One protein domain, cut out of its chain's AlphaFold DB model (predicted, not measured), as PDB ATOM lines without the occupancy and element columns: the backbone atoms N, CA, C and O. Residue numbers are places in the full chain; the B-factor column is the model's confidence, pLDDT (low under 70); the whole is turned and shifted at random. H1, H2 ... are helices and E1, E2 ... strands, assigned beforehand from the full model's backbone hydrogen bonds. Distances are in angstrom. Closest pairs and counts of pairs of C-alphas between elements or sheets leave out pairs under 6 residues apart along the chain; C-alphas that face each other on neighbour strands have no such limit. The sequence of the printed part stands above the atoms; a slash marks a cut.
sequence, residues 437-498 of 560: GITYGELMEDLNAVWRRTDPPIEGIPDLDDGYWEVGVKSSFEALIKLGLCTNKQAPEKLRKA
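What this domain is: This is residues 437 to 498 of the 560 residues of the protein "Transposase" of Anaerobiospirillum thomasii (UniProt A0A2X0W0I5). A small antiparallel hairpin of two very short strands, E1 and E2, with a wide loop of residues 454 to 468 between them, stands to one side of H2, the helix nearest the middle of the domain. H1 lies about perpendicular to H2, and residues 437 to 442, of which 440 to 442 belong to H1, stick out; the short helix H3 sits far from the middle, near the end of the printed part. The printed part has 62 residues with three named helices and two named strands, in the order H1, E1, E2, H2, H3. The class is mixed, helices and strands, with only 28 residues, under half, in named elements. The whole is only just compact, close to loose, with a radius of gyration of the C-alphas of 12.3 A and spans of 32 by 29 by 17 A.

Where its parts are: Strand E1 is residues 451 to 453, 7.1 A from first to last C-alpha, and begins with C-alpha 451 at (36.792, -0.596, 23.901). Strand E2 is residues 469 to 471, 6.1 A long. Helix H1 is residues 440 to 448, 12.2 A long, and begins with C-alpha 440 at (21.931, -7.323, 34.021). Helix H2 is residues 474 to 482, 12.4 A long. Helix H3 is residues 493 to 496, 4.9 A long, and ends with C-alpha 496 at (26.940, 18.116, 35.315).

How they stand to each other: E1 and E2 form a hairpin of antiparallel neighbour strands, with 143 degrees between their directions. The C-alphas of Arg 452 and Trp 469, which face each other, are 4.6 A apart. N 451 and O 471 are within hydrogen-bond range at 2.9 A, as are N 470 and O 451 at 3.0 A. A tight link joins E2 to H2, and another joins H1 to E1. H1 and H2 only just touch, with 3 pairs of C-alphas within 8 A; the closest C-alphas, those of Leu 447 and Ser 476, are 5.7 A apart. Their lines are about perpendicular, at 78 degrees. Among the pairs that are apart are E1 and H2, H1 and E2, and H2 and H3. In H1 and H2 every O i to N i+4 pair is within hydrogen-bond range; H3 is too short for such a pair, and its one O i to N i+3 pair is within range.

The domain as a whole: The C-alphas of Gly 437 and Asp 455, the two farthest apart, are 35.2 A from each other. The printed part has no cut. The link from E1 to E2, 15 residues, is long; that from H2 to H3, 10 residues, is short. The mean pLDDT of the printed part is 83.9, but residue 457 and residues 490 to 498 are under 70, and H3 has a mean of 46.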
ATOM      1  N   GLY A 437      14.925  -1.062  32.174       80.88
ATOM      2  CA  GLY A 437      14.218  -2.021  31.311       80.88
ATOM      3  C   GLY A 437      15.122  -2.965  30.510       80.88
ATOM      4  O   GLY A 437      14.596  -3.778  29.756       80.88
ATOM      5  N   ILE A 438      16.440  -2.888  30.712       86.56
ATOM      6  CA  ILE A 438      17.413  -3.897  30.271       86.56
ATOM      7  C   ILE A 438      17.786  -4.815  31.439       86.56
ATOM      8  O   ILE A 438      17.747  -4.411  32.605       86.56
ATOM      9  N   THR A 439      18.147  -6.050  31.126       87.12
ATOM     10  CA  THR A 439      18.636  -7.037  32.092       87.12
ATOM     11  C   THR A 439      20.094  -6.775  32.474       87.12
ATOM     12  O   THR A 439      20.836  -6.085  31.772       87.12
ATOM     13  N   TYR A 440      20.528  -7.355  33.599       88.31
ATOM     14  CA  TYR A 440      21.931  -7.323  34.021       88.31
ATOM     15  C   TYR A 440      22.870  -7.885  32.941       88.31
ATOM     16  O   TYR A 440      23.869  -7.250  32.612       88.31
ATOM     17  N   GLY A 441      22.524  -9.036  32.354       87.94
ATOM     18  CA  GLY A 441      23.306  -9.658  31.287       87.94
ATOM     19  C   GLY A 441      23.451  -8.771  30.047       87.94
ATOM     20  O   GLY A 441      24.568  -8.603  29.565       87.94
ATOM     21  N   GLU A 442      22.358  -8.150  29.585       90.69
ATOM     22  CA  GLU A 442      22.377  -7.211  28.448       90.69
ATOM     23  C   GLU A 442      23.269  -5.998  28.737       90.69
ATOM     24  O   GLU A 442      24.120  -5.651  27.922       90.69
ATOM     25  N   LEU A 443      23.157  -5.400  29.930       93.06
ATOM     26  CA  LEU A 443      24.034  -4.295  30.322       93.06
ATOM     27  C   LEU A 443      25.511  -4.717  30.337       93.06
ATOM     28  O   LEU A 443      26.373  -3.977  29.869       93.06
ATOM     29  N   MET A 444      25.828  -5.884  30.898       93.62
ATOM     30  CA  MET A 444      27.209  -6.369  30.953       93.62
ATOM     31  C   MET A 444      27.764  -6.666  29.555       93.62
ATOM     32  O   MET A 444      28.948  -6.427  29.313       93.62
ATOM     33  N   GLU A 445      26.940  -7.147  28.625       92.38
ATOM     34  CA  GLU A 445      27.305  -7.320  27.214       92.38
ATOM     35  C   GLU A 445      27.593  -5.967  26.540       92.38
ATOM     36  O   GLU A 445      28.682  -5.780  25.984       92.38
ATOM     37  N   ASP A 446      26.703  -4.986  26.709       94.31
ATOM     38  CA  ASP A 446      26.857  -3.614  26.206       94.31
ATOM     39  C   ASP A 446      28.111  -2.917  26.759       94.31
ATOM     40  O   ASP A 446      28.802  -2.180  26.047       94.31
ATOM     41  N   LEU A 447      28.430  -3.140  28.037       95.81
ATOM     42  CA  LEU A 447      29.622  -2.592  28.684       95.81
ATOM     43  C   LEU A 447      30.903  -3.330  28.270       95.81
ATOM     44  O   LEU A 447      31.966  -2.708  28.186       95.81
ATOM     45  N   ASN A 448      30.837  -4.634  27.989       94.56
ATOM     46  CA  ASN A 448      31.961  -5.392  27.427       94.56
ATOM     47  C   ASN A 448      32.305  -4.933  26.001       94.56
ATOM     48  O   ASN A 448      33.469  -5.025  25.595       94.56
ATOM     49  N   ALA A 449      31.326  -4.414  25.256       94.62
ATOM     50  CA  ALA A 449      31.513  -3.852  23.923       94.62
ATOM     51  C   ALA A 449      32.149  -2.447  23.917       94.62
ATOM     52  O   ALA A 449      32.430  -1.917  22.843       94.62
ATOM     53  N   VAL A 450      32.427  -1.847  25.083       96.19
ATOM     54  CA  VAL A 450      33.164  -0.576  25.175       96.19
ATOM     55  C   VAL A 450      34.667  -0.845  25.159       96.19
ATOM     56  O   VAL A 450      35.206  -1.420  26.110       96.19
ATOM     57  N   TRP A 451      35.352  -0.409  24.101       95.25
ATOM     58  CA  TRP A 451      36.792  -0.596  23.901       95.25
ATOM     59  C   TRP A 451      37.552   0.717  24.013       95.25
ATOM     60  O   TRP A 451      37.128   1.762  23.512       95.25
ATOM     61  N   ARG A 452      38.717   0.635  24.651       93.75
ATOM     62  CA  ARG A 452      39.594   1.772  24.916       93.75
ATOM     63  C   ARG A 452      41.045   1.399  24.630       93.75
ATOM     64  O   ARG A 452      41.448   0.255  24.866       93.75
ATOM     65  N   ARG A 453      41.825   2.359  24.134       92.81
ATOM     66  CA  ARG A 453      43.275   2.205  23.971       92.81
ATOM     67  C   ARG A 453      43.991   2.094  25.318       92.81
ATOM     68  O   ARG A 453      43.487   2.538  26.348       92.81
ATOM     69  N   THR A 454      45.170   1.484  25.309       87.12
ATOM     70  CA  THR A 454      45.931   1.139  26.521       87.12
ATOM     71  C   THR A 454      47.154   2.008  26.792       87.12
ATOM     72  O   THR A 454      47.826   1.790  27.801       87.12
ATOM     73  N   ASP A 455      47.444   2.959  25.905       81.44
ATOM     74  CA  ASP A 455      48.493   3.961  26.051       81.44
ATOM     75  C   ASP A 455      48.201   5.122  27.026       81.44
ATOM     76  O   ASP A 455      49.181   5.672  27.532       81.44
ATOM     77  N   PRO A 456      46.948   5.517  27.356       76.75
ATOM     78  CA  PRO A 456      46.748   6.557  28.359       76.75
ATOM     79  C   PRO A 456      47.063   6.045  29.777       76.75
ATOM     80  O   PRO A 456      46.906   4.848  30.053       76.75
ATOM     81  N   PRO A 457      47.444   6.940  30.712       69.50
ATOM     82  CA  PRO A 457      47.565   6.602  32.126       69.50
ATOM     83  C   PRO A 457      46.269   5.990  32.671       69.50
ATOM     84  O   PRO A 457      45.170   6.449  32.362       69.50
ATOM     85  N   ILE A 458      46.407   4.955  33.500       70.25
ATOM     86  CA  ILE A 458      45.277   4.278  34.165       70.25
ATOM     87  C   ILE A 458      44.768   5.109  35.361       70.25
ATOM     88  O   ILE A 458      43.712   4.825  35.921       70.25
ATOM     89  N   GLU A 459      45.518   6.133  35.770       74.31
ATOM     90  CA  GLU A 459      45.188   6.968  36.918       74.31
ATOM     91  C   GLU A 459      44.022   7.916  36.617       74.31
ATOM     92  O   GLU A 459      44.061   8.723  35.688       74.31
ATOM     93  N   GLY A 460      42.992   7.843  37.460       80.69
ATOM     94  CA  GLY A 460      41.809   8.695  37.377       80.69
ATOM     95  C   GLY A 460      40.665   8.107  36.550       80.69
ATOM     96  O   GLY A 460      40.756   7.040  35.948       80.69
ATOM     97  N   ILE A 461      39.533   8.809  36.570       89.44
ATOM     98  CA  ILE A 461      38.347   8.442  35.791       89.44
ATOM     99  C   ILE A 461      38.516   9.037  34.382       89.44
ATOM    100  O   ILE A 461      38.707  10.254  34.288       89.44
ATOM    101  N   PRO A 462      38.441   8.232  33.304       92.12
ATOM    102  CA  PRO A 462      38.602   8.731  31.941       92.12
ATOM    103  C   PRO A 462      37.465   9.681  31.564       92.12
ATOM    104  O   PRO A 462      36.342   9.549  32.058       92.12
ATOM    105  N   ASP A 463      37.748  10.620  30.666       92.06
ATOM    106  CA  ASP A 463      36.738  11.537  30.141       92.06
ATOM    107  C   ASP A 463      36.219  11.038  28.793       92.06
ATOM    108  O   ASP A 463      36.959  10.434  28.016       92.06
ATOM    109  N   LEU A 464      34.941  11.272  28.503       91.12
ATOM    110  CA  LEU A 464      34.305  10.849  27.258       91.12
ATOM    111  C   LEU A 464      35.022  11.417  26.024       91.12
ATOM    112  O   LEU A 464      35.093  10.741  25.001       91.12
ATOM    113  N   ASP A 465      35.595  12.614  26.145       89.25
ATOM    114  CA  ASP A 465      36.219  13.338  25.038       89.25
ATOM    115  C   ASP A 465      37.758  13.279  25.079       89.25
ATOM    116  O   ASP A 465      38.433  14.084  24.440       89.25
ATOM    117  N   ASP A 466      38.347  12.332  25.824       89.81
ATOM    118  CA  ASP A 466      39.808  12.219  25.969       89.81
ATOM    119  C   ASP A 466      40.543  11.619  24.758       89.81
ATOM    120  O   ASP A 466      41.771  11.572  24.747       89.81
ATOM    121  N   GLY A 467      39.814  11.185  23.725       89.25
ATOM    122  CA  GLY A 467      40.382  10.708  22.460       89.25
ATOM    123  C   GLY A 467      40.910   9.268  22.471       89.25
ATOM    124  O   GLY A 467      41.470   8.831  21.467       89.25
ATOM    125  N   TYR A 468      40.720   8.508  23.557       91.88
ATOM    126  CA  TYR A 468      41.209   7.121  23.667       91.88
ATOM    127  C   TYR A 468      40.114   6.051  23.538       91.88
ATOM    128  O   TYR A 468      40.404   4.853  23.638       91.88
ATOM    129  N   TRP A 469      38.858   6.455  23.327       93.12
ATOM    130  CA  TRP A 469      37.739   5.549  23.058       93.12
ATOM    131  C   TRP A 469      37.732   5.104  21.597       93.12
ATOM    132  O   TRP A 469      37.849   5.917  20.689       93.12
ATOM    133  N   GLU A 470      37.568   3.803  21.376       90.00
ATOM    134  CA  GLU A 470      37.625   3.200  20.037       90.00
ATOM    135  C   GLU A 470      36.247   2.742  19.573       90.00
ATOM    136  O   GLU A 470      35.830   3.002  18.447       90.00
ATOM    137  N   VAL A 471      35.535   2.047  20.459       86.62
ATOM    138  CA  VAL A 471      34.204   1.505  20.194       86.62
ATOM    139  C   VAL A 471      33.355   1.686  21.441       86.62
ATOM    140  O   VAL A 471      33.807   1.426  22.555       86.62
ATOM    141  N   GLY A 472      32.112   2.108  21.251       85.38
ATOM    142  CA  GLY A 472      31.102   2.145  22.297       85.38
ATOM    143  C   GLY A 472      29.805   2.740  21.770       85.38
ATOM    144  O   GLY A 472      29.812   3.584  20.873       85.38
ATOM    145  N   VAL A 473      28.680   2.292  22.319       87.31
ATOM    146  CA  VAL A 473      27.366   2.869  22.026       87.31
ATOM    147  C   VAL A 473      27.014   3.930  23.064       87.31
ATOM    148  O   VAL A 473      27.468   3.886  24.210       87.31
ATOM    149  N   LYS A 474      26.185   4.900  22.667       89.25
ATOM    150  CA  LYS A 474      25.792   6.033  23.517       89.25
ATOM    151  C   LYS A 474      25.202   5.587  24.862       89.25
ATOM    152  O   LYS A 474      25.567   6.144  25.893       89.25
ATOM    153  N   SER A 475      24.352   4.559  24.862       90.75
ATOM    154  CA  SER A 475      23.750   3.989  26.078       90.75
ATOM    155  C   SER A 475      24.798   3.461  27.062       90.75
ATOM    156  O   SER A 475      24.696   3.729  28.260       90.75
ATOM    157  N   SER A 476      25.843   2.782  26.576       93.94
ATOM    158  CA  SER A 476      26.943   2.296  27.416       93.94
ATOM    159  C   SER A 476      27.703   3.450  28.068       93.94
ATOM    160  O   SER A 476      28.005   3.392  29.258       93.94
ATOM    161  N   PHE A 477      27.969   4.534  27.334       94.56
ATOM    162  CA  PHE A 477      28.622   5.717  27.905       94.56
ATOM    163  C   PHE A 477      27.738   6.451  28.915       94.56
ATOM    164  O   PHE A 477      28.227   6.857  29.967       94.56
ATOM    165  N   GLU A 478      26.433   6.567  28.659       93.50
ATOM    166  CA  GLU A 478      25.478   7.106  29.636       93.50
ATOM    167  C   GLU A 478      25.471   6.282  30.932       93.50
ATOM    168  O   GLU A 478      25.482   6.853  32.026       93.50
ATOM    169  N   ALA A 479      25.513   4.950  30.824       94.62
ATOM    170  CA  ALA A 479      25.641   4.060  31.973       94.62
ATOM    171  C   ALA A 479      26.966   4.287  32.720       94.62
ATOM    172  O   ALA A 479      26.949   4.493  33.933       94.62
ATOM    173  N   LEU A 480      28.105   4.332  32.014       96.38
ATOM    174  CA  LEU A 480      29.418   4.593  32.619       96.38
ATOM    175  C   LEU A 480      29.468   5.946  33.345       96.38
ATOM    176  O   LEU A 480      30.024   6.027  34.441       96.38
ATOM    177  N   ILE A 481      28.858   6.994  32.786       95.50
ATOM    178  CA  ILE A 481      28.795   8.324  33.412       95.50
ATOM    179  C   ILE A 481      27.960   8.293  34.694       95.50
ATOM    180  O   ILE A 481      28.417   8.781  35.736       95.50
ATOM    181  N   LYS A 482      26.765   7.681  34.648       94.81
ATOM    182  CA  LYS A 482      25.909   7.494  35.833       94.81
ATOM    183  C   LYS A 482      26.642   6.728  36.932       94.81
ATOM    184  O   LYS A 482      26.596   7.132  38.086       94.81
ATOM    185  N   LEU A 483      27.390   5.694  36.553       95.56
ATOM    186  CA  LEU A 483      28.187   4.861  37.456       95.56
ATOM    187  C   LEU A 483      29.469   5.535  37.970       95.56
ATOM    188  O   LEU A 483      30.148   4.973  38.831       95.56
ATOM    189  N   GLY A 484      29.819   6.716  37.448       95.31
ATOM    190  CA  GLY A 484      31.052   7.423  37.793       95.31
ATOM    191  C   GLY A 484      32.327   6.758  37.275       95.31
ATOM    192  O   GLY A 484      33.383   6.954  37.859       95.31
ATOM    193  N   LEU A 485      32.229   5.987  36.193       95.19
ATOM    194  CA  LEU A 485      33.333   5.264  35.545       95.19
ATOM    195  C   LEU A 485      33.847   5.971  34.281       95.19
ATOM    196  O   LEU A 485      34.807   5.514  33.662       95.19
ATOM    197  N   CYS A 486      33.178   7.058  33.900       94.25
ATOM    198  CA  CYS A 486      33.544   7.983  32.839       94.25
ATOM    199  C   CYS A 486      33.040   9.384  33.230       94.25
ATOM    200  O   CYS A 486      31.976   9.510  33.847       94.25
ATOM    201  N   THR A 487      33.786  10.441  32.914       93.19
ATOM    202  CA  THR A 487      33.318  11.827  33.044       93.19
ATOM    203  C   THR A 487      32.862  12.377  31.698       93.19
ATOM    204  O   THR A 487      33.255  11.889  30.649       93.19
ATOM    205  N   ASN A 488      32.014  13.404  31.720       89.19
ATOM    206  CA  ASN A 488      31.722  14.207  30.537       89.19
ATOM    207  C   ASN A 488      31.930  15.674  30.911       89.19
ATOM    208  O   ASN A 488      31.019  16.354  31.398       89.19
ATOM    209  N   LYS A 489      33.173  16.140  30.773       81.69
ATOM    210  CA  LYS A 489      33.528  17.520  31.095       81.69
ATOM    211  C   LYS A 489      32.927  18.502  30.086       81.69
ATOM    212  O   LYS A 489      32.650  19.623  30.493       81.69
ATOM    213  N   GLN A 490      32.653  18.140  28.841       69.69
ATOM    214  CA  GLN A 490      32.123  19.101  27.864       69.69
ATOM    215  C   GLN A 490      30.598  19.307  27.960       69.69
ATOM    216  O   GLN A 490      30.064  20.255  27.385       69.69
ATOM    217  N   ALA A 491      29.881  18.488  28.740       65.62
ATOM    218  CA  ALA A 491      28.447  18.656  28.962       65.62
ATOM    219  C   ALA A 491      28.102  19.990  29.671       65.62
ATOM    220  O   ALA A 491      28.777  20.365  30.638       65.62
ATOM    221  N   PRO A 492      27.008  20.677  29.269       52.88
ATOM    222  CA  PRO A 492      26.538  21.902  29.915       52.88
ATOM    223  C   PRO A 492      26.390  21.738  31.433       52.88
ATOM    224  O   PRO A 492      25.908  20.715  31.918       52.88
ATOM    225  N   GLU A 493      26.733  22.772  32.203       47.59
ATOM    226  CA  GLU A 493      26.795  22.743  33.677       47.59
ATOM    227  C   GLU A 493      25.494  22.277  34.367       47.59
ATOM    228  O   GLU A 493      25.528  21.676  35.441       47.59
ATOM    229  N   LYS A 494      24.339  22.460  33.709       46.94
ATOM    230  CA  LYS A 494      23.026  21.967  34.167       46.94
ATOM    231  C   LYS A 494      22.893  20.433  34.139       46.94
ATOM    232  O   LYS A 494      22.151  19.891  34.948       46.94
ATOM    233  N   LEU A 495      23.622  19.741  33.258       44.41
ATOM    234  CA  LEU A 495      23.699  18.272  33.183       44.41
ATOM    235  C   LEU A 495      24.798  17.700  34.095       44.41
ATOM    236  O   LEU A 495      24.662  16.586  34.594       44.41
ATOM    237  N   ARG A 496      25.849  18.482  34.387       45.19
ATOM    238  CA  ARG A 496      26.940  18.116  35.315       45.19
ATOM    239  C   ARG A 496      26.475  17.961  36.775       45.19
ATOM    240  O   ARG A 496      27.094  17.212  37.524       45.19
ATOM    241  N   LYS A 497      25.381  18.626  37.183       39.25
ATOM    242  CA  LYS A 497      24.827  18.586  38.559       39.25
ATOM    243  C   LYS A 497      23.843  17.440  38.838       39.25
ATOM    244  O   LYS A 497      23.263  17.393  39.920       39.25
ATOM    245  N   ALA A 498      23.672  16.484  37.929       39.78
ATOM    246  CA  ALA A 498      22.948  15.251  38.233       39.78
ATOM    247  C   ALA A 498      23.858  14.244  38.969       39.78
ATOM    248  O   ALA A 498      24.132  13.164  38.452       39.78
TER     249      ALA A 498